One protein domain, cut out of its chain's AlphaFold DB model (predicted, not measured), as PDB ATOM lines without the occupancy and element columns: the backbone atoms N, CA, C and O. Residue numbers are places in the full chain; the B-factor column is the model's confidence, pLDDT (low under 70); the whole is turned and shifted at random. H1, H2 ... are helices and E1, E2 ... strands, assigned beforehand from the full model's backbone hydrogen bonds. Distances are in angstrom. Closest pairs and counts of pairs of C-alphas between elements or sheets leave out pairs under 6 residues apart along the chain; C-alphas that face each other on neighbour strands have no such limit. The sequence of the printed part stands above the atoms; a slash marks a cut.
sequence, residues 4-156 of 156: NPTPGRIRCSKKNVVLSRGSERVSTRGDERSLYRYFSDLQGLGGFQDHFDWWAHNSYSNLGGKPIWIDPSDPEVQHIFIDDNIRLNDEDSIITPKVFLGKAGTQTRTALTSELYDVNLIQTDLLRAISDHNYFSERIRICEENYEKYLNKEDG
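This is residues 4 to 156 of the 156 residues of an uncharacterized protein of Acipenser ruthenus (UniProt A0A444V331). What would one see first in this model? Three small sheets follow one another across a rounded body: the twisted sheet E3, E2, E1, E4 on one side, the sheet E5, E7, E8 in the core, and the short pair E6 and E9 beyond it, with the long helix H4 along the far side. H1 packs on both of the first two sheets, H2 grazes the first, and H3 makes a corner with the first residues of H4. What is it made of, and how large is it? The printed part has 153 residues with four named helices and nine named strands, in the order E1, E2, E3, H1, E4, H2, E5, E6, E7, E8, E9, H3, H4; its class is mixed, helices and strands. The sheets E3, E2, E1, E4 and E5, E7, E8 are mixed, E6 and E9 are parallel, and the whole is compact, with a radius of gyration of the C-alphas of 15.4 A and spans of 38 by 38 by 32 A.

How is the largest sheet joined? E1, residues 4 to 12, E2, residues 17 to 21, and E3, residues 24 to 27, form a meander, each strand the antiparallel neighbour of the one before, with N 9 and O 20 at 2.8 A and N 26 and O 19 at 2.9 A, within hydrogen-bond range. E4, residues 45 to 49, is parallel to E1 at 35 degrees, with N 8 and O 47 at 2.8 A. E3, H1, residues 33 to 40, and E4 make a split strand-helix-strand unit, two strands running the same way with E2 and E1 between them, and its crossover is right-handed. Where do H1 and H2 stand? H1 is on this sheet at a height of 9.5 A over E3, only just along the strands at 30.0 degrees on the local plane, the closest C-alphas being those of Ser 27 and Ser 34, 6.3 A apart. H1 is also on the sheet of E5, residues 66 to 70, E7, residues 95 to 100, and E8, residues 108 to 110, at a height of 8.7 A over E5 and across the strands at 85 degrees on the local plane; Tyr 36 and Trp 69 have the closest C-alphas of H1 and E5, 5.6 A apart. H2, residues 52 to 57, only grazes the first sheet with residues 52 to 55, the closest C-alphas of E1 and H2 being those of Cys 12 and Trp 54, 6.7 A apart. How are the other strands paired? E5 and E7 are parallel at 27 degrees, with N 98 and O 68 at 2.8 A, and the hairpin E7 and E8 is antiparallel, with N 99 and O 109 at 2.9 A. E6, residues 81 to 83, and E9, residues 121 to 123, are parallel at 15 degrees, with N 122 and O 81 at 2.9 A. How do the last helices stand? H4, residues 135 to 154, comes closest to E9 at the C-alphas of Ile 122 and Arg 139, 7.4 A apart. H3, residues 126 to 131, and H4 touch only at the corner, and only just, with 3 pairs of C-alphas within 8 A, the closest being those of Ala 129 and Tyr 135, 5.5 A apart; H4 touches H3 with residues 135 to 136 alone, and they run opposite ways at a steep tilt of 52 degrees. Every O i to N i+4 pair is within hydrogen-bond range in H1, H2 and H3, and 14 of 16 are in H4.

Where does the printed part begin? E1, the longest strand, runs 22.8 A from C-alpha 4 at (-48.612, 93.925, 28.215) to Cys 12; E2 measures 13.7 A and E4 13.6 A. Where is the second sheet? E7 runs 15.9 A from C-alpha 95 at (-50.028, 72.118, 19.284), and E5 measures 13.0 A. Where does the last element end? H4 runs 28.5 A to C-alpha 154 at (-38.174, 74.132, 1.019), with a kink of 27 degrees near residue 148.

How far does it reach? The two C-alphas farthest apart are those of Gly 30 and Ser 131, 45.2 A, and residues 129 to 134, of which 129 to 131 belong to H3, stand free. Is it unbroken and sure? The printed part has no cut, and its one long link, E6 to E7, has 11 residues. The mean pLDDT of the printed part is 94.2, and residues 154 to 156 are under 70.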
ATOM      1  N   ASN A   4     -47.187  93.689  28.401       95.44
ATOM      2  CA  ASN A   4     -48.612  93.925  28.215       95.44
ATOM      3  C   ASN A   4     -49.412  93.133  29.270       95.44
ATOM      4  O   ASN A   4     -49.486  91.905  29.178       95.44
ATOM      5  N   PRO A   5     -50.033  93.803  30.260       95.31
ATOM      6  CA  PRO A   5     -50.769  93.130  31.328       95.31
ATOM      7  C   PRO A   5     -52.162  92.643  30.896       95.31
ATOM      8  O   PRO A   5     -52.832  91.962  31.667       95.31
ATOM      9  N   THR A   6     -52.632  92.999  29.693       96.81
ATOM     10  CA  THR A   6     -53.965  92.615  29.213       96.81
ATOM     11  C   THR A   6     -53.926  91.189  28.666       96.81
ATOM     12  O   THR A   6     -53.284  90.962  27.635       96.81
ATOM     13  N   PRO A   7     -54.623  90.220  29.288       96.31
ATOM     14  CA  PRO A   7     -54.599  88.847  28.811       96.31
ATOM     15  C   PRO A   7     -55.336  88.728  27.476       96.31
ATOM     16  O   PRO A   7     -56.473  89.185  27.318       96.31
ATOM     17  N   GLY A   8     -54.690  88.074  26.517       97.62
ATOM     18  CA  GLY A   8     -55.327  87.595  25.305       97.62
ATOM     19  C   GLY A   8     -55.994  86.235  25.509       97.62
ATOM     20  O   GLY A   8     -55.778  85.546  26.508       97.62
ATOM     21  N   ARG A   9     -56.817  85.823  24.547       97.81
ATOM     22  CA  ARG A   9     -57.455  84.503  24.504       97.81
ATOM     23  C   ARG A   9     -57.473  83.985  23.080       97.81
ATOM     24  O   ARG A   9     -57.773  84.747  22.162       97.81
ATOM     25  N   ILE A  10     -57.220  82.694  22.926       97.31
ATOM     26  CA  ILE A  10     -57.354  81.957  21.672       97.31
ATOM     27  C   ILE A  10     -58.575  81.048  21.805       97.31
ATOM     28  O   ILE A  10     -58.733  80.343  22.802       97.31
ATOM     29  N   ARG A  11     -59.477  81.078  20.825       97.50
ATOM     30  CA  ARG A  11     -60.659  80.211  20.771       97.50
ATOM     31  C   ARG A  11     -60.757  79.553  19.405       97.50
ATOM     32  O   ARG A  11     -60.984  80.209  18.390       97.50
ATOM     33  N   CYS A  12     -60.570  78.245  19.412       97.06
ATOM     34  CA  CYS A  12     -60.675  77.365  18.258       97.06
ATOM     35  C   CYS A  12     -62.118  76.895  18.033       97.06
ATOM     36  O   CYS A  12     -62.891  76.716  18.973       97.06
ATOM     37  N   SER A  13     -62.455  76.655  16.772       94.75
ATOM     38  CA  SER A  13     -63.655  75.947  16.341       94.75
ATOM     39  C   SER A  13     -63.331  75.125  15.093       94.75
ATOM     40  O   SER A  13     -62.256  75.265  14.515       94.75
ATOM     41  N   LYS A  14     -64.290  74.331  14.598       90.50
ATOM     42  CA  LYS A  14     -64.112  73.556  13.356       90.50
ATOM     43  C   LYS A  14     -63.832  74.417  12.115       90.50
ATOM     44  O   LYS A  14     -63.360  73.885  11.121       90.50
ATOM     45  N   LYS A  15     -64.205  75.705  12.127       89.31
ATOM     46  CA  LYS A  15     -64.178  76.573  10.934       89.31
ATOM     47  C   LYS A  15     -63.150  77.693  11.001       89.31
ATOM     48  O   LYS A  15     -62.776  78.215   9.959       89.31
ATOM     49  N   ASN A  16     -62.775  78.126  12.197       94.19
ATOM     50  CA  ASN A  16     -61.865  79.246  12.378       94.19
ATOM     51  C   ASN A  16     -61.277  79.272  13.786       94.19
ATOM     52  O   ASN A  16     -61.841  78.712  14.731       94.19
ATOM     53  N   VAL A  17     -60.190  80.023  13.908       96.75
ATOM     54  CA  VAL A  17     -59.581  80.423  15.172       96.75
ATOM     55  C   VAL A  17     -59.857  81.907  15.377       96.75
ATOM     56  O   VAL A  17     -59.864  82.693  14.423       96.75
ATOM     57  N   VAL A  18     -60.142  82.295  16.616       97.75
ATOM     58  CA  VAL A  18     -60.339  83.687  17.021       97.75
ATOM     59  C   VAL A  18     -59.351  84.013  18.127       97.75
ATOM     60  O   VAL A  18     -59.312  83.324  19.145       97.75
ATOM     61  N   LEU A  19     -58.600  85.089  17.938       97.25
ATOM     62  CA  LEU A  19     -57.782  85.714  18.960       97.25
ATOM     63  C   LEU A  19     -58.470  86.997  19.428       97.25
ATOM     64  O   LEU A  19     -58.968  87.773  18.613       97.25
ATOM     65  N   SER A  20     -58.492  87.234  20.737       97.75
ATOM     66  CA  SER A  20     -58.984  88.490  21.318       97.75
ATOM     67  C   SER A  20     -58.081  88.978  22.441       97.75
ATOM     68  O   SER A  20     -57.681  88.159  23.267       97.75
ATOM     69  N   ARG A  21     -57.824  90.287  22.525       97.44
ATOM     70  CA  ARG A  21     -57.095  90.934  23.630       97.44
ATOM     71  C   ARG A  21     -57.605  92.364  23.810       97.44
ATOM     72  O   ARG A  21     -57.490  93.181  22.907       97.44
ATOM     73  N   GLY A  22     -58.187  92.678  24.967       95.31
ATOM     74  CA  GLY A  22     -58.857  93.971  25.161       95.31
ATOM     75  C   GLY A  22     -59.954  94.190  24.109       95.31
ATOM     76  O   GLY A  22     -60.859  93.367  23.983       95.31
ATOM     77  N   SER A  23     -59.857  95.279  23.341       95.06
ATOM     78  CA  SER A  23     -60.740  95.568  22.201       95.06
ATOM     79  C   SER A  23     -60.292  94.926  20.881       95.06
ATOM     80  O   SER A  23     -61.046  94.947  19.910       95.06
ATOM     81  N   GLU A  24     -59.075  94.380  20.814       96.88
ATOM     82  CA  GLU A  24     -58.535  93.740  19.615       96.88
ATOM     83  C   GLU A  24     -59.201  92.380  19.398       96.88
ATOM     84  O   GLU A  24     -59.352  91.581  20.332       96.88
ATOM     85  N   ARG A  25     -59.578  92.090  18.150       96.75
ATOM     86  CA  ARG A  25     -60.133  90.795  17.754       96.75
ATOM     87  C   ARG A  25     -59.718  90.447  16.333       96.75
ATOM     88  O   ARG A  25     -60.050  91.170  15.399       96.75
ATOM     89  N   VAL A  26     -59.060  89.306  16.177       96.94
ATOM     90  CA  VAL A  26     -58.548  88.799  14.898       96.94
ATOM     91  C   VAL A  26     -59.058  87.376  14.689       96.94
ATOM     92  O   VAL A  26     -59.278  86.640  15.654       96.94
ATOM     93  N   SER A  27     -59.317  86.972  13.446       96.38
ATOM     94  CA  SER A  27     -59.774  85.615  13.154       96.38
ATOM     95  C   SER A  27     -59.268  85.110  11.818       96.38
ATOM     96  O   SER A  27     -59.312  85.844  10.839       96.38
ATOM     97  N   THR A  28     -58.962  83.813  11.760       95.19
ATOM     98  CA  THR A  28     -58.594  83.129  10.515       95.19
ATOM     99  C   THR A  28     -59.723  83.050   9.483       95.19
ATOM    100  O   THR A  28     -59.518  82.662   8.336       95.19
ATOM    101  N   ARG A  29     -60.955  83.424   9.856       92.56
ATOM    102  CA  ARG A  29     -62.091  83.411   8.933       92.56
ATOM    103  C   ARG A  29     -61.884  84.435   7.812       92.56
ATOM    104  O   ARG A  29     -62.009  85.631   8.041       92.56
ATOM    105  N   GLY A  30     -61.675  83.936   6.597       86.69
ATOM    106  CA  GLY A  30     -61.455  84.751   5.399       86.69
ATOM    107  C   GLY A  30     -59.983  85.072   5.138       86.69
ATOM    108  O   GLY A  30     -59.644  85.388   4.004       86.69
ATOM    109  N   ASP A  31     -59.120  84.925   6.145       90.75
ATOM    110  CA  ASP A  31     -57.676  85.069   6.002       90.75
ATOM    111  C   ASP A  31     -56.917  84.330   7.117       90.75
ATOM    112  O   ASP A  31     -56.844  84.790   8.261       90.75
ATOM    113  N   GLU A  32     -56.297  83.208   6.757       89.56
ATOM    114  CA  GLU A  32     -55.493  82.377   7.660       89.56
ATOM    115  C   GLU A  32     -54.239  83.113   8.175       89.56
ATOM    116  O   GLU A  32     -53.776  82.837   9.280       89.56
ATOM    117  N   ARG A  33     -53.722  84.115   7.440       94.31
ATOM    118  CA  ARG A  33     -52.533  84.896   7.839       94.31
ATOM    119  C   ARG A  33     -52.797  85.908   8.938       94.31
ATOM    120  O   ARG A  33     -51.854  86.457   9.499       94.31
ATOM    121  N   SER A  34     -54.056  86.207   9.224       95.25
ATOM    122  CA  SER A  34     -54.421  87.257  10.171       95.25
ATOM    123  C   SER A  34     -53.816  87.034  11.564       95.25
ATOM    124  O   SER A  34     -53.286  87.975  12.150       95.25
ATOM    125  N   LEU A  35     -53.823  85.794  12.071       95.50
ATOM    126  CA  LEU A  35     -53.212  85.458  13.363       95.50
ATOM    127  C   LEU A  35     -51.685  85.411  13.292       95.50
ATOM    128  O   LEU A  35     -51.048  85.868  14.234       95.50
ATOM    129  N   TYR A  36     -51.109  84.919  12.189       96.75
ATOM    130  CA  TYR A  36     -49.661  84.971  11.962       96.75
ATOM    131  C   TYR A  36     -49.148  86.409  12.090       96.75
ATOM    132  O   TYR A  36     -48.365  86.691  12.987       96.75
ATOM    133  N   ARG A  37     -49.705  87.332  11.291       96.25
ATOM    134  CA  ARG A  37     -49.330  88.754  11.298       96.25
ATOM    135  C   ARG A  37     -49.511  89.388  12.671       96.25
ATOM    136  O   ARG A  37     -48.630  90.087  13.150       96.25
ATOM    137  N   TYR A  38     -50.630  89.088  13.333       96.62
ATOM    138  CA  TYR A  38     -50.879  89.595  14.675       96.62
ATOM    139  C   TYR A  38     -49.786  89.180  15.669       96.62
ATOM    140  O   TYR A  38     -49.383  90.008  16.478       96.62
ATOM    141  N   PHE A  39     -49.327  87.923  15.635       96.00
ATOM    142  CA  PHE A  39     -48.254  87.455  16.513       96.00
ATOM    143  C   PHE A  39     -46.885  88.019  16.121       96.00
ATOM    144  O   PHE A  39     -46.150  88.426  17.018       96.00
ATOM    145  N   SER A  40     -46.585  88.111  14.824       96.62
ATOM    146  CA  SER A  40     -45.349  88.706  14.298       96.62
ATOM    147  C   SER A  40     -45.174  90.170  14.718       96.62
ATOM    148  O   SER A  40     -44.063  90.601  15.008       96.62
ATOM    149  N   ASP A  41     -46.274  90.922  14.811       95.62
ATOM    150  CA  ASP A  41     -46.265  92.335  15.207       95.62
ATOM    151  C   ASP A  41     -46.173  92.542  16.734       95.62
ATOM    152  O   ASP A  41     -46.038  93.677  17.209       95.62
ATOM    153  N   LEU A  42     -46.272  91.479  17.546       93.94
ATOM    154  CA  LEU A  42     -46.197  91.617  18.999       93.94
ATOM    155  C   LEU A  42     -44.785  91.974  19.453       93.94
ATOM    156  O   LEU A  42     -43.806  91.311  19.131       93.94
ATOM    157  N   GLN A  43     -44.707  92.971  20.329       92.88
ATOM    158  CA  GLN A  43     -43.473  93.335  21.004       92.88
ATOM    159  C   GLN A  43     -43.554  93.033  22.496       92.88
ATOM    160  O   GLN A  43     -44.479  93.436  23.203       92.88
ATOM    161  N   GLY A  44     -42.513  92.370  22.978       94.50
ATOM    162  CA  GLY A  44     -42.304  92.073  24.379       94.50
ATOM    163  C   GLY A  44     -43.158  90.948  24.949       94.50
ATOM    164  O   GLY A  44     -43.415  89.953  24.284       94.50
ATOM    165  N   LEU A  45     -43.526  91.069  26.223       96.12
ATOM    166  CA  LEU A  45     -44.188  90.015  26.984       96.12
ATOM    167  C   LEU A  45     -45.698  90.216  26.999       96.12
ATOM    168  O   LEU A  45     -46.188  91.285  27.362       96.12
ATOM    169  N   GLY A  46     -46.438  89.157  26.690       95.44
ATOM    170  CA  GLY A  46     -47.889  89.124  26.804       95.44
ATOM    171  C   GLY A  46     -48.384  87.705  27.048       95.44
ATOM    172  O   GLY A  46     -47.767  86.737  26.613       95.44
ATOM    173  N   GLY A  47     -49.502  87.587  27.760       95.88
ATOM    174  CA  GLY A  47     -50.139  86.301  28.031       95.88
ATOM    175  C   GLY A  47     -51.321  86.052  27.103       95.88
ATOM    176  O   GLY A  47     -52.148  86.943  26.904       95.88
ATOM    177  N   PHE A  48     -51.440  84.829  26.594       96.62
ATOM    178  CA  PHE A  48     -52.624  84.353  25.887       96.62
ATOM    179  C   PHE A  48     -53.131  83.085  26.557       96.62
ATOM    180  O   PHE A  48     -52.388  82.122  26.717       96.62
ATOM    181  N   GLN A  49     -54.406  83.078  26.936       96.31
ATOM    182  CA  GLN A  49     -55.063  81.855  27.369       96.31
ATOM    183  C   GLN A  49     -55.340  80.978  26.147       96.31
ATOM    184  O   GLN A  49     -55.957  81.438  25.178       96.31
ATOM    185  N   ASP A  50     -54.933  79.718  26.214       93.75
ATOM    186  CA  ASP A  50     -55.277  78.715  25.215       93.75
ATOM    187  C   ASP A  50     -56.765  78.316  25.271       93.75
ATOM    188  O   ASP A  50     -57.579  78.882  26.016       93.75
ATOM    189  N   HIS A  51     -57.143  77.365  24.415       96.88
ATOM    190  CA  HIS A  51     -58.481  76.787  24.385       96.88
ATOM    191  C   HIS A  51     -58.461  75.356  24.932       96.88
ATOM    192  O   HIS A  51     -58.773  74.418  24.204       96.88
ATOM    193  N   PHE A  52     -58.091  75.190  26.205       95.50
ATOM    194  CA  PHE A  52     -57.988  73.875  26.846       95.50
ATOM    195  C   PHE A  52     -59.210  72.972  26.614       95.50
ATOM    196  O   PHE A  52     -59.049  71.831  26.189       95.50
ATOM    197  N   ASP A  53     -60.433  73.489  26.795       97.50
ATOM    198  CA  ASP A  53     -61.651  72.701  26.567       97.50
ATOM    199  C   ASP A  53     -61.692  72.131  25.145       97.50
ATOM    200  O   ASP A  53     -62.045  70.973  24.954       97.50
ATOM    201  N   TRP A  54     -61.291  72.905  24.135       97.19
ATOM    202  CA  TRP A  54     -61.227  72.417  22.759       97.19
ATOM    203  C   TRP A  54     -60.184  71.317  22.579       97.19
ATOM    204  O   TRP A  54     -60.463  70.336  21.896       97.19
ATOM    205  N   TRP A  55     -59.022  71.445  23.212       96.25
ATOM    206  CA  TRP A  55     -57.995  70.406  23.184       96.25
ATOM    207  C   TRP A  55     -58.500  69.104  23.826       96.25
ATOM    208  O   TRP A  55     -58.440  68.045  23.198       96.25
ATOM    209  N   ALA A  56     -59.145  69.195  24.993       96.31
ATOM    210  CA  ALA A  56     -59.759  68.060  25.680       96.31
ATOM    211  C   ALA A  56     -60.880  67.392  24.857       96.31
ATOM    212  O   ALA A  56     -60.934  66.167  24.756       96.31
ATOM    213  N   HIS A  57     -61.746  68.177  24.203       96.62
ATOM    214  CA  HIS A  57     -62.807  67.651  23.325       96.62
ATOM    215  C   HIS A  57     -62.272  66.919  22.084       96.62
ATOM    216  O   HIS A  57     -63.018  66.176  21.449       96.62
ATOM    217  N   ASN A  58     -61.005  67.127  21.725       95.94
ATOM    218  CA  ASN A  58     -60.324  66.455  20.617       95.94
ATOM    219  C   ASN A  58     -59.256  65.471  21.134       95.94
ATOM    220  O   ASN A  58     -58.219  65.266  20.497       95.94
ATOM    221  N   SER A  59     -59.527  64.863  22.294       95.56
ATOM    222  CA  SER A  59     -58.733  63.781  22.884       95.56
ATOM    223  C   SER A  59     -57.278  64.149  23.173       95.56
ATOM    224  O   SER A  59     -56.420  63.280  23.095       95.56
ATOM    225  N   TYR A  60     -56.996  65.424  23.460       94.44
ATOM    226  CA  TYR A  60     -55.640  65.934  23.712       94.44
ATOM    227  C   TYR A  60     -54.652  65.742  22.543       94.44
ATOM    228  O   TYR A  60     -53.452  65.960  22.672       94.44
ATOM    229  N   SER A  61     -55.160  65.435  21.351       93.25
ATOM    230  CA  SER A  61     -54.339  65.275  20.150       93.25
ATOM    231  C   SER A  61     -54.003  66.607  19.482       93.25
ATOM    232  O   SER A  61     -54.661  67.633  19.713       93.25
ATOM    233  N   ASN A  62     -53.056  66.566  18.540       93.19
ATOM    234  CA  ASN A  62     -52.721  67.716  17.704       93.19
ATOM    235  C   ASN A  62     -53.915  68.245  16.883       93.19
ATOM    236  O   ASN A  62     -53.871  69.374  16.409       93.19
ATOM    237  N   LEU A  63     -55.012  67.492  16.729       91.56
ATOM    238  CA  LEU A  63     -56.227  67.954  16.047       91.56
ATOM    239  C   LEU A  63     -56.981  69.021  16.856       91.56
ATOM    240  O   LEU A  63     -57.700  69.846  16.286       91.56
ATOM    241  N   GLY A  64     -56.817  69.006  18.181       93.75
ATOM    242  CA  GLY A  64     -57.351  70.004  19.107       93.75
ATOM    243  C   GLY A  64     -56.316  70.959  19.677       93.75
ATOM    244  O   GLY A  64     -56.682  71.801  20.497       93.75
ATOM    245  N   GLY A  65     -55.049  70.796  19.306       94.56
ATOM    246  CA  GLY A  65     -53.951  71.585  19.835       94.56
ATOM    247  C   GLY A  65     -54.102  73.085  19.573       94.56
ATOM    248  O   GLY A  65     -54.950  73.562  18.811       94.56
ATOM    249  N   LYS A  66     -53.246  73.859  20.234       94.50
ATOM    250  CA  LYS A  66     -53.059  75.287  19.993       94.50
ATOM    251  C   LYS A  66     -52.588  75.461  18.543       94.50
ATOM    252  O   LYS A  66     -51.499  74.993  18.208       94.50
ATOM    253  N   PRO A  67     -53.370  76.114  17.673       94.38
ATOM    254  CA  PRO A  67     -52.945  76.360  16.308       94.38
ATOM    255  C   PRO A  67     -51.817  77.389  16.309       94.38
ATOM    256  O   PRO A  67     -51.923  78.435  16.954       94.38
ATOM    257  N   ILE A  68     -50.749  77.075  15.587       95.00
ATOM    258  CA  ILE A  68     -49.564  77.923  15.447       95.00
ATOM    259  C   ILE A  68     -49.207  78.024  13.968       95.00
ATOM    260  O   ILE A  68     -49.285  77.027  13.253       95.00
ATOM    261  N   TRP A  69     -48.844  79.217  13.504       95.94
ATOM    262  CA  TRP A  69     -48.570  79.476  12.090       95.94
ATOM    263  C   TRP A  69     -47.091  79.754  11.866       95.94
ATOM    264  O   TRP A  69     -46.493  80.572  12.571       95.94
ATOM    265  N   ILE A  70     -46.535  79.084  10.863       95.94
ATOM    266  CA  ILE A  70     -45.146  79.188  10.423       95.94
ATOM    267  C   ILE A  70     -45.168  79.552   8.938       95.94
ATOM    268  O   ILE A  70     -45.845  78.894   8.143       95.94
ATOM    269  N   ASP A  71     -44.444  80.609   8.576       95.75
ATOM    270  CA  ASP A  71     -44.249  81.041   7.192       95.75
ATOM    271  C   ASP A  71     -42.771  80.869   6.816       95.75
ATOM    272  O   ASP A  71     -41.966  81.727   7.164       95.75
ATOM    273  N   PRO A  72     -42.386  79.782   6.125       93.88
ATOM    274  CA  PRO A  72     -41.011  79.605   5.654       93.88
ATOM    275  C   PRO A  72     -40.574  80.679   4.645       93.88
ATOM    276  O   PRO A  72     -39.389  80.844   4.392       93.88
ATOM    277  N   SER A  73     -41.515  81.411   4.038       92.25
ATOM    278  CA  SER A  73     -41.204  82.479   3.082       92.25
ATOM    279  C   SER A  73     -41.017  83.855   3.730       92.25
ATOM    280  O   SER A  73     -40.761  84.815   2.994       92.25
ATOM    281  N   ASP A  74     -41.192  83.984   5.051       92.88
ATOM    282  CA  ASP A  74     -40.958  85.233   5.780       92.88
ATOM    283  C   ASP A  74     -39.511  85.264   6.311       92.88
ATOM    284  O   ASP A  74     -39.180  84.510   7.227       92.88
ATOM    285  N   PRO A  75     -38.627  86.110   5.747       90.56
ATOM    286  CA  PRO A  75     -37.233  86.166   6.173       90.56
ATOM    287  C   PRO A  75     -37.038  86.878   7.521       90.56
ATOM    288  O   PRO A  75     -35.947  86.808   8.081       90.56
ATOM    289  N   GLU A  76     -38.056  87.574   8.035       93.06
ATOM    290  CA  GLU A  76     -37.929  88.432   9.216       93.06
ATOM    291  C   GLU A  76     -38.371  87.730  10.508       93.06
ATOM    292  O   GLU A  76     -38.025  88.179  11.603       93.06
ATOM    293  N   VAL A  77     -39.157  86.649  10.409       95.31
ATOM    294  CA  VAL A  77     -39.833  86.054  11.569       95.31
ATOM    295  C   VAL A  77     -39.699  84.536  11.615       95.31
ATOM    296  O   VAL A  77     -40.326  83.808  10.849       95.31
ATOM    297  N   GLN A  78     -39.020  84.048  12.655       96.88
ATOM    298  CA  GLN A  78     -39.098  82.659  13.103       96.88
ATOM    299  C   GLN A  78     -39.912  82.575  14.401       96.88
ATOM    300  O   GLN A  78     -39.487  83.045  15.456       96.88
ATOM    301  N   HIS A  79     -41.080  81.932  14.359       97.25
ATOM    302  CA  HIS A  79     -41.814  81.597  15.581       97.25
ATOM    303  C   HIS A  79     -41.256  80.313  16.211       97.25
ATOM    304  O   HIS A  79     -41.219  79.271  15.556       97.25
ATOM    305  N   ILE A  80     -40.868  80.377  17.487       98.12
ATOM    306  CA  ILE A  80     -40.390  79.233  18.274       98.12
ATOM    307  C   ILE A  80     -41.381  78.959  19.409       98.12
ATOM    308  O   ILE A  80     -41.735  79.858  20.172       98.12
ATOM    309  N   PHE A  81     -41.820  77.709  19.528       97.69
ATOM    310  CA  PHE A  81     -42.792  77.247  20.512       97.69
ATOM    311  C   PHE A  81     -42.152  76.219  21.435       97.69
ATOM    312  O   PHE A  81     -41.600  75.214  20.987       97.69
ATOM    313  N   ILE A  82     -42.253  76.475  22.736       97.50
ATOM    314  CA  ILE A  82     -41.638  75.668  23.785       97.50
ATOM    315  C   ILE A  82     -42.729  75.279  24.775       97.50
ATOM    316  O   ILE A  82     -43.369  76.150  25.360       97.50
ATOM    317  N   ASP A  83     -42.962  73.981  24.937       96.50
ATOM    318  CA  ASP A  83     -43.980  73.447  25.845       96.50
ATOM    319  C   ASP A  83     -43.585  72.009  26.215       96.50
ATOM    320  O   ASP A  83     -42.988  71.278  25.420       96.50
ATOM    321  N   ASP A  84     -43.845  71.592  27.446       95.31
ATOM    322  CA  ASP A  84     -43.558  70.236  27.903       95.31
ATOM    323  C   ASP A  84     -44.570  69.214  27.372       95.31
ATOM    324  O   ASP A  84     -44.287  68.025  27.458       95.31
ATOM    325  N   ASN A  85     -45.689  69.642  26.769       95.38
ATOM    326  CA  ASN A  85     -46.728  68.809  26.143       95.38
ATOM    327  C   ASN A  85     -46.658  68.760  24.608       95.38
ATOM    328  O   ASN A  85     -47.598  68.324  23.947       95.38
ATOM    329  N   ILE A  86     -45.537  69.170  24.014       96.44
ATOM    330  CA  ILE A  86     -45.247  68.882  22.604       96.44
ATOM    331  C   ILE A  86     -44.790  67.420  22.490       96.44
ATOM    332  O   ILE A  86     -43.931  66.968  23.251       96.44
ATOM    333  N   ARG A  87     -45.383  66.656  21.562       94.88
ATOM    334  CA  ARG A  87     -45.067  65.233  21.333       94.88
ATOM    335  C   ARG A  87     -44.807  64.959  19.858       94.88
ATOM    336  O   ARG A  87     -45.604  65.332  19.005       94.88
ATOM    337  N   LEU A  88     -43.726  64.236  19.568       92.38
ATOM    338  CA  LEU A  88     -43.310  63.894  18.200       92.38
ATOM    339  C   LEU A  88     -44.287  62.984  17.444       92.38
ATOM    340  O   LEU A  88     -44.254  62.959  16.219       92.38
ATOM    341  N   ASN A  89     -45.113  62.218  18.160       91.00
ATOM    342  CA  ASN A  89     -46.064  61.276  17.574       91.00
ATOM    343  C   ASN A  89     -47.424  61.908  17.243       91.00
ATOM    344  O   ASN A  89     -48.291  61.189  16.764       91.00
ATOM    345  N   ASP A  90     -47.622  63.204  17.513       89.94
ATOM    346  CA  ASP A  90     -48.857  63.965  17.257       89.94
ATOM    347  C   ASP A  90     -50.127  63.506  18.021       89.94
ATOM    348  O   ASP A  90     -51.075  64.286  18.158       89.94
ATOM    349  N   GLU A  91     -50.146  62.290  18.570       90.06
ATOM    350  CA  GLU A  91     -51.300  61.677  19.248       90.06
ATOM    351  C   GLU A  91     -51.718  62.402  20.534       90.06
ATOM    352  O   GLU A  91     -52.904  62.424  20.851       90.06
ATOM    353  N   ASP A  92     -50.766  63.018  21.239       90.44
ATOM    354  CA  ASP A  92     -50.973  63.711  22.523       90.44
ATOM    355  C   ASP A  92     -50.195  65.040  22.566       90.44
ATOM    356  O   ASP A  92     -49.490  65.366  23.522       90.44
ATOM    357  N   SER A  93     -50.207  65.772  21.448       94.12
ATOM    358  CA  SER A  93     -49.456  67.021  21.297       94.12
ATOM    359  C   SER A  93     -50.367  68.233  21.496       94.12
ATOM    360  O   SER A  93     -51.419  68.356  20.865       94.12
ATOM    361  N   ILE A  94     -49.938  69.179  22.332       95.81
ATOM    362  CA  ILE A  94     -50.703  70.391  22.671       95.81
ATOM    363  C   ILE A  94     -50.769  71.434  21.549       95.81
ATOM    364  O   ILE A  94     -51.377  72.491  21.718       95.81
ATOM    365  N   ILE A  95     -50.151  71.177  20.400       96.06
ATOM    366  CA  ILE A  95     -50.028  72.118  19.284       96.06
ATOM    367  C   ILE A  95     -50.627  71.548  17.999       96.06
ATOM    368  O   ILE A  95     -50.658  70.341  17.789       96.06
ATOM    369  N   THR A  96     -51.048  72.436  17.103       96.31
ATOM    370  CA  THR A  96     -51.400  72.116  15.716       96.31
ATOM    371  C   THR A  96     -50.528  72.971  14.795       96.31
ATOM    372  O   THR A  96     -50.869  74.136  14.559       96.31
ATOM    373  N   PRO A  97     -49.411  72.445  14.265       96.38
ATOM    374  CA  PRO A  97     -48.518  73.227  13.420       96.38
ATOM    375  C   PRO A  97     -49.144  73.482  12.048       96.38
ATOM    376  O   PRO A  97     -49.501  72.539  11.342       96.38
ATOM    377  N   LYS A  98     -49.283  74.749  11.655       96.31
ATOM    378  CA  LYS A  98     -49.773  75.182  10.341       96.31
ATOM    379  C   LYS A  98     -48.638  75.846   9.569       96.31
ATOM    380  O   LYS A  98     -48.161  76.900   9.971       96.31
ATOM    381  N   VAL A  99     -48.237  75.248   8.451       96.50
ATOM    382  CA  VAL A  99     -47.172  75.772   7.580       96.50
ATOM    383  C   VAL A  99     -47.799  76.349   6.317       96.50
ATOM    384  O   VAL A  99     -48.581  75.656   5.656       96.50
ATOM    385  N   PHE A 100     -47.495  77.607   5.989       95.75
ATOM    386  CA  PHE A 100     -47.953  78.233   4.745       95.75
ATOM    387  C   PHE A 100     -47.296  77.581   3.522       95.75
ATOM    388  O   PHE A 100     -46.106  77.303   3.524       95.75
ATOM    389  N   LEU A 101     -48.087  77.342   2.472       91.94
ATOM    390  CA  LEU A 101     -47.646  76.605   1.275       91.94
ATOM    391  C   LEU A 101     -46.994  77.471   0.194       91.94
ATOM    392  O   LEU A 101     -46.512  76.947  -0.805       91.94
ATOM    393  N   GLY A 102     -47.044  78.791   0.322       84.81
ATOM    394  CA  GLY A 102     -46.504  79.668  -0.703       84.81
ATOM    395  C   GLY A 102     -46.351  81.094  -0.222       84.81
ATOM    396  O   GLY A 102     -47.055  81.550   0.687       84.81
ATOM    397  N   LYS A 103     -45.449  81.809  -0.889       85.38
ATOM    398  CA  LYS A 103     -45.143  83.203  -0.598       85.38
ATOM    399  C   LYS A 103     -46.406  84.057  -0.663       85.38
ATOM    400  O   LYS A 103     -47.101  84.073  -1.677       85.38
ATOM    401  N   ALA A 104     -46.711  84.755   0.428       81.25
ATOM    402  CA  ALA A 104     -47.924  85.564   0.586       81.25
ATOM    403  C   ALA A 104     -49.263  84.799   0.437       81.25
ATOM    404  O   ALA A 104     -50.327  85.420   0.422       81.25
ATOM    405  N   GLY A 105     -49.246  83.464   0.358       84.94
ATOM    406  CA  GLY A 105     -50.444  82.636   0.238       84.94
ATOM    407  C   GLY A 105     -51.182  82.469   1.566       84.94
ATOM    408  O   GLY A 105     -50.589  82.541   2.640       84.94
ATOM    409  N   THR A 106     -52.487  82.206   1.506       87.88
ATOM    410  CA  THR A 106     -53.330  81.956   2.692       87.88
ATOM    411  C   THR A 106     -53.550  80.470   2.972       87.88
ATOM    412  O   THR A 106     -54.216  80.117   3.940       87.88
ATOM    413  N   GLN A 107     -53.051  79.589   2.105       91.50
ATOM    414  CA  GLN A 107     -53.201  78.149   2.274       91.50
ATOM    415  C   GLN A 107     -52.126  77.612   3.211       91.50
ATOM    416  O   GLN A 107     -50.946  77.931   3.063       91.50
ATOM    417  N   THR A 108     -52.546  76.753   4.133       94.06
ATOM    418  CA  THR A 108     -51.656  76.066   5.068       94.06
ATOM    419  C   THR A 108     -51.841  74.564   4.974       94.06
ATOM    420  O   THR A 108     -52.975  74.095   4.842       94.06
ATOM    421  N   ARG A 109     -50.764  73.808   5.175       94.75
ATOM    422  CA  ARG A 109     -50.844  72.395   5.563       94.75
ATOM    423  C   ARG A 109     -50.676  72.253   7.071       94.75
ATOM    424  O   ARG A 109     -50.003  73.069   7.697       94.75
ATOM    425  N   THR A 110     -51.271  71.215   7.651       95.19
ATOM    426  CA  THR A 110     -50.862  70.778   8.992       95.19
ATOM    427  C   THR A 110     -49.561  69.993   8.842       95.19
ATOM    428  O   THR A 110     -49.550  69.005   8.109       95.19
ATOM    429  N   ALA A 111     -48.483  70.438   9.481       95.50
ATOM    430  CA  ALA A 111     -47.214  69.713   9.502       95.50
ATOM    431  C   ALA A 111     -47.180  68.710  10.661       95.50
ATOM    432  O   ALA A 111     -47.888  68.885  11.657       95.50
ATOM    433  N   LEU A 112     -46.355  67.669  10.527       95.06
ATOM    434  CA  LEU A 112     -46.073  66.756  11.636       95.06
ATOM    435  C   LEU A 112     -45.233  67.485  12.684       95.06
ATOM    436  O   LEU A 112     -44.341  68.260  12.332       95.06
ATOM    437  N   THR A 113     -45.449  67.199  13.969       95.31
ATOM    438  CA  THR A 113     -44.602  67.782  15.025       95.31
ATOM    439  C   THR A 113     -43.126  67.417  14.819       95.31
ATOM    440  O   THR A 113     -42.245  68.242  15.045       95.31
ATOM    441  N   SER A 114     -42.846  66.203  14.334       95.62
ATOM    442  CA  SER A 114     -41.487  65.718  14.062       95.62
ATOM    443  C   SER A 114     -40.761  66.444  12.930       95.62
ATOM    444  O   SER A 114     -39.537  66.514  12.956       95.62
ATOM    445  N   GLU A 115     -41.489  67.013  11.969       95.62
ATOM    446  CA  GLU A 115     -40.911  67.806  10.877       95.62
ATOM    447  C   GLU A 115     -40.284  69.106  11.396       95.62
ATOM    448  O   GLU A 115     -39.252  69.550  10.902       95.62
ATOM    449  N   LEU A 116     -40.917  69.702  12.407       97.12
ATOM    450  CA  LEU A 116     -40.586  71.028  12.924       97.12
ATOM    451  C   LEU A 116     -39.876  70.971  14.286       97.12
ATOM    452  O   LEU A 116     -39.621  72.011  14.903       97.12
ATOM    453  N   TYR A 117     -39.580  69.768  14.776       97.38
ATOM    454  CA  TYR A 117     -38.864  69.566  16.028       97.38
ATOM    455  C   TYR A 117     -37.430  70.079  15.916       97.38
ATOM    456  O   TYR A 117     -36.749  69.815  14.928       97.38
ATOM    457  N   ASP A 118     -36.982  70.834  16.918       97.75
ATOM    458  CA  ASP A 118     -35.698  71.550  16.920       97.75
ATOM    459  C   ASP A 118     -35.545  72.559  15.767       97.75
ATOM    460  O   ASP A 118     -34.440  73.029  15.511       97.75
ATOM    461  N   VAL A 119     -36.652  72.928  15.108       97.50
ATOM    462  CA  VAL A 119     -36.736  73.967  14.068       97.50
ATOM    463  C   VAL A 119     -37.640  75.103  14.549       97.50
ATOM    464  O   VAL A 119     -37.198  76.232  14.727       97.50
ATOM    465  N   ASN A 120     -38.904  74.798  14.845       98.06
ATOM    466  CA  ASN A 120     -39.859  75.737  15.440       98.06
ATOM    467  C   ASN A 120     -40.437  75.213  16.759       98.06
ATOM    468  O   ASN A 120     -41.052  75.982  17.490       98.06
ATOM    469  N   LEU A 121     -40.289  73.919  17.056       98.06
ATOM    470  CA  LEU A 121     -40.971  73.248  18.160       98.06
ATOM    471  C   LEU A 121     -39.968  72.578  19.092       98.06
ATOM    472  O   LEU A 121     -39.112  71.815  18.649       98.06
ATOM    473  N   ILE A 122     -40.117  72.816  20.391       98.00
ATOM    474  CA  ILE A 122     -39.277  72.230  21.433       98.00
ATOM    475  C   ILE A 122     -40.171  71.570  22.476       98.00
ATOM    476  O   ILE A 122     -40.944  72.242  23.160       98.00
ATOM    477  N   GLN A 123     -40.000  70.261  22.654       97.44
ATOM    478  CA  GLN A 123     -40.459  69.596  23.869       97.44
ATOM    479  C   GLN A 123     -39.507  69.955  25.013       97.44
ATOM    480  O   GLN A 123     -38.297  69.732  24.918       97.44
ATOM    481  N   THR A 124     -40.049  70.522  26.088       97.31
ATOM    482  CA  THR A 124     -39.234  70.934  27.238       97.31
ATOM    483  C   THR A 124     -38.749  69.720  28.032       97.31
ATOM    484  O   THR A 124     -39.551  68.923  28.514       97.31
ATOM    485  N   ASP A 125     -37.435  69.615  28.228       96.94
ATOM    486  CA  ASP A 125     -36.832  68.747  29.241       96.94
ATOM    487  C   ASP A 125     -36.924  69.472  30.585       96.94
ATOM    488  O   ASP A 125     -36.131  70.365  30.879       96.94
ATOM    489  N   LEU A 126     -37.929  69.113  31.384       96.62
ATOM    490  CA  LEU A 126     -38.230  69.789  32.646       96.62
ATOM    491  C   LEU A 126     -37.064  69.726  33.646       96.62
ATOM    492  O   LEU A 126     -36.833  70.689  34.374       96.62
ATOM    493  N   LEU A 127     -36.308  68.622  33.680       97.44
ATOM    494  CA  LEU A 127     -35.203  68.465  34.629       97.44
ATOM    495  C   LEU A 127     -34.003  69.320  34.222       97.44
ATOM    496  O   LEU A 127     -33.407  69.984  35.076       97.44
ATOM    497  N   ARG A 128     -33.670  69.365  32.923       97.50
ATOM    498  CA  ARG A 128     -32.656  70.308  32.426       97.50
ATOM    499  C   ARG A 128     -33.116  71.748  32.579       97.50
ATOM    500  O   ARG A 128     -32.341  72.551  33.074       97.50
ATOM    501  N   ALA A 129     -34.357  72.073  32.232       97.25
ATOM    502  CA  ALA A 129     -34.867  73.441  32.306       97.25
ATOM    503  C   ALA A 129     -34.799  74.029  33.726       97.25
ATOM    504  O   ALA A 129     -34.608  75.232  33.880       97.25
ATOM    505  N   ILE A 130     -34.932  73.191  34.763       96.50
ATOM    506  CA  ILE A 130     -34.799  73.612  36.167       96.50
ATOM    507  C   ILE A 130     -33.329  73.714  36.613       96.50
ATOM    508  O   ILE A 130     -33.011  74.542  37.465       96.50
ATOM    509  N   SER A 131     -32.434  72.870  36.090       97.31
ATOM    510  CA  SER A 131     -31.039  72.767  36.561       97.31
ATOM    511  C   SER A 131     -30.028  73.581  35.750       97.31
ATOM    512  O   SER A 131     -28.992  73.979  36.282       97.31
ATOM    513  N   ASP A 132     -30.320  73.849  34.482       97.88
ATOM    514  CA  ASP A 132     -29.455  74.540  33.534       97.88
ATOM    515  C   ASP A 132     -30.058  75.897  33.160       97.88
ATOM    516  O   ASP A 132     -31.012  76.006  32.390       97.88
ATOM    517  N   HIS A 133     -29.451  76.961  33.685       96.62
ATOM    518  CA  HIS A 133     -29.879  78.340  33.444       96.62
ATOM    519  C   HIS A 133     -29.777  78.754  31.966       96.62
ATOM    520  O   HIS A 133     -30.412  79.728  31.563       96.62
ATOM    521  N   ASN A 134     -28.989  78.038  31.158       98.00
ATOM    522  CA  ASN A 134     -28.821  78.316  29.736       98.00
ATOM    523  C   ASN A 134     -29.748  77.481  28.850       98.00
ATOM    524  O   ASN A 134     -29.748  77.703  27.641       98.00
ATOM    525  N   TYR A 135     -30.552  76.577  29.425       98.25
ATOM    526  CA  TYR A 135     -31.367  75.619  28.678       98.25
ATOM    527  C   TYR A 135     -32.169  76.287  27.555       98.25
ATOM    528  O   TYR A 135     -31.981  75.964  26.387       98.25
ATOM    529  N   PHE A 136     -33.017  77.270  27.867       97.88
ATOM    530  CA  PHE A 136     -33.866  77.897  26.846       97.88
ATOM    531  C   PHE A 136     -33.060  78.661  25.790       97.88
ATOM    532  O   PHE A 136     -33.392  78.586  24.611       97.88
ATOM    533  N   SER A 137     -31.976  79.336  26.182       98.12
ATOM    534  CA  SER A 137     -31.090  80.033  25.241       98.12
ATOM    535  C   SER A 137     -30.389  79.064  24.283       98.12
ATOM    536  O   SER A 137     -30.256  79.360  23.100       98.12
ATOM    537  N   GLU A 138     -29.961  77.896  24.771       98.25
ATOM    538  CA  GLU A 138     -29.402  76.825  23.938       98.25
ATOM    539  C   GLU A 138     -30.453  76.277  22.969       98.25
ATOM    540  O   GLU A 138     -30.176  76.134  21.780       98.25
ATOM    541  N   ARG A 139     -31.678  76.018  23.447       98.38
ATOM    542  CA  ARG A 139     -32.760  75.499  22.600       98.38
ATOM    543  C   ARG A 139     -33.173  76.489  21.509       98.38
ATOM    544  O   ARG A 139     -33.375  76.062  20.378       98.38
ATOM    545  N   ILE A 140     -33.226  77.788  21.816       98.25
ATOM    546  CA  ILE A 140     -33.469  78.843  20.817       98.25
ATOM    547  C   ILE A 140     -32.369  78.836  19.752       98.25
ATOM    548  O   ILE A 140     -32.690  78.774  18.571       98.25
ATOM    549  N   ARG A 141     -31.090  78.800  20.153       98.19
ATOM    550  CA  ARG A 141     -29.969  78.756  19.201       98.19
ATOM    551  C   ARG A 141     -30.048  77.549  18.266       98.19
ATOM    552  O   ARG A 141     -29.834  77.686  17.068       98.19
ATOM    553  N   ILE A 142     -30.376  76.371  18.800       98.12
ATOM    554  CA  ILE A 142     -30.559  75.155  17.991       98.12
ATOM    555  C   ILE A 142     -31.669  75.359  16.951       98.12
ATOM    556  O   ILE A 142     -31.489  74.993  15.790       98.12
ATOM    557  N   CYS A 143     -32.795  75.957  17.351       98.44
ATOM    558  CA  CYS A 143     -33.878  76.290  16.431       98.44
ATOM    559  C   CYS A 143     -33.424  77.258  15.336       98.44
ATOM    560  O   CYS A 143     -33.730  77.012  14.175       98.44
ATOM    561  N   GLU A 144     -32.690  78.319  15.669       97.25
ATOM    562  CA  GLU A 144     -32.156  79.282  14.691       97.25
ATOM    563  C   GLU A 144     -31.223  78.587  13.675       97.25
ATOM    564  O   GLU A 144     -31.445  78.659  12.468       97.25
ATOM    565  N   GLU A 145     -30.245  77.807  14.152       96.94
ATOM    566  CA  GLU A 145     -29.281  77.083  13.302       96.94
ATOM    567  C   GLU A 145     -29.940  76.030  12.393       96.94
ATOM    568  O   GLU A 145     -29.481  75.758  11.277       96.94
ATOM    569  N   ASN A 146     -30.996  75.369  12.870       97.38
ATOM    570  CA  ASN A 146     -31.711  74.369  12.083       97.38
ATOM    571  C   ASN A 146     -32.740  74.990  11.141       97.38
ATOM    572  O   ASN A 146     -33.027  74.388  10.102       97.38
ATOM    573  N   TYR A 147     -33.261  76.174  11.459       96.38
ATOM    574  CA  TYR A 147     -34.197  76.884  10.596       96.38
ATOM    575  C   TYR A 147     -33.543  77.274   9.277       96.38
ATOM    576  O   TYR A 147     -34.105  76.986   8.225       96.38
ATOM    577  N   GLU A 148     -32.300  77.761   9.294       92.38
ATOM    578  CA  GLU A 148     -31.540  78.023   8.062       92.38
ATOM    579  C   GLU A 148     -31.452  76.782   7.155       92.38
ATOM    580  O   GLU A 148     -31.623  76.856   5.937       92.38
ATOM    581  N   LYS A 149     -31.225  75.598   7.736       91.94
ATOM    582  CA  LYS A 149     -31.167  74.332   6.982       91.94
ATOM    583  C   LYS A 149     -32.539  73.897   6.477       91.94
ATOM    584  O   LYS A 149     -32.618  73.273   5.422       91.94
ATOM    585  N   TYR A 150     -33.589  74.165   7.249       91.75
ATOM    586  CA  TYR A 150     -34.972  73.878   6.880       91.75
ATOM    587  C   TYR A 150     -35.401  74.723   5.675       91.75
ATOM    588  O   TYR A 150     -35.874  74.162   4.693       91.75
ATOM    589  N   LEU A 151     -35.128  76.033   5.691       88.50
ATOM    590  CA  LEU A 151     -35.451  76.940   4.584       88.50
ATOM    591  C   LEU A 151     -34.785  76.514   3.266       88.50
ATOM    592  O   LEU A 151     -35.449  76.407   2.241       88.50
ATOM    593  N   ASN A 152     -33.504  76.134   3.314       83.19
ATOM    594  CA  ASN A 152     -32.772  75.648   2.138       83.19
ATOM    595  C   ASN A 152     -33.350  74.357   1.519       83.19
ATOM    596  O   ASN A 152     -33.026  74.037   0.377       83.19
ATOM    597  N   LYS A 153     -34.149  73.580   2.266       77.19
ATOM    598  CA  LYS A 153     -34.826  72.377   1.752       77.19
ATOM    599  C   LYS A 153     -36.188  72.677   1.132       77.19
ATOM    600  O   LYS A 153     -36.603  71.917   0.272       77.19
ATOM    601  N   GLU A 154     -36.876  73.725   1.579       66.81
ATOM    602  CA  GLU A 154     -38.174  74.132   1.019       66.81
ATOM    603  C   GLU A 154     -38.009  74.928  -0.292       66.81
ATOM    604  O   GLU A 154     -38.922  74.950  -1.115       66.81
ATOM    605  N   ASP A 155     -36.840  75.540  -0.516       57.81
ATOM    606  CA  ASP A 155     -36.492  76.246  -1.762       57.81
ATOM    607  C   ASP A 155     -36.053  75.316  -2.922       57.81
ATOM    608  O   ASP A 155     -35.857  75.796  -4.046       57.81
ATOM    609  N   GLY A 156     -35.863  74.013  -2.669       43.97
ATOM    610  CA  GLY A 156     -35.368  73.016  -3.637       43.97
ATOM    611  C   GLY A 156     -36.426  72.025  -4.104       43.97
ATOM    612  O   GLY A 156     -36.498  71.797  -5.334       43.97
TER     613      GLY A 156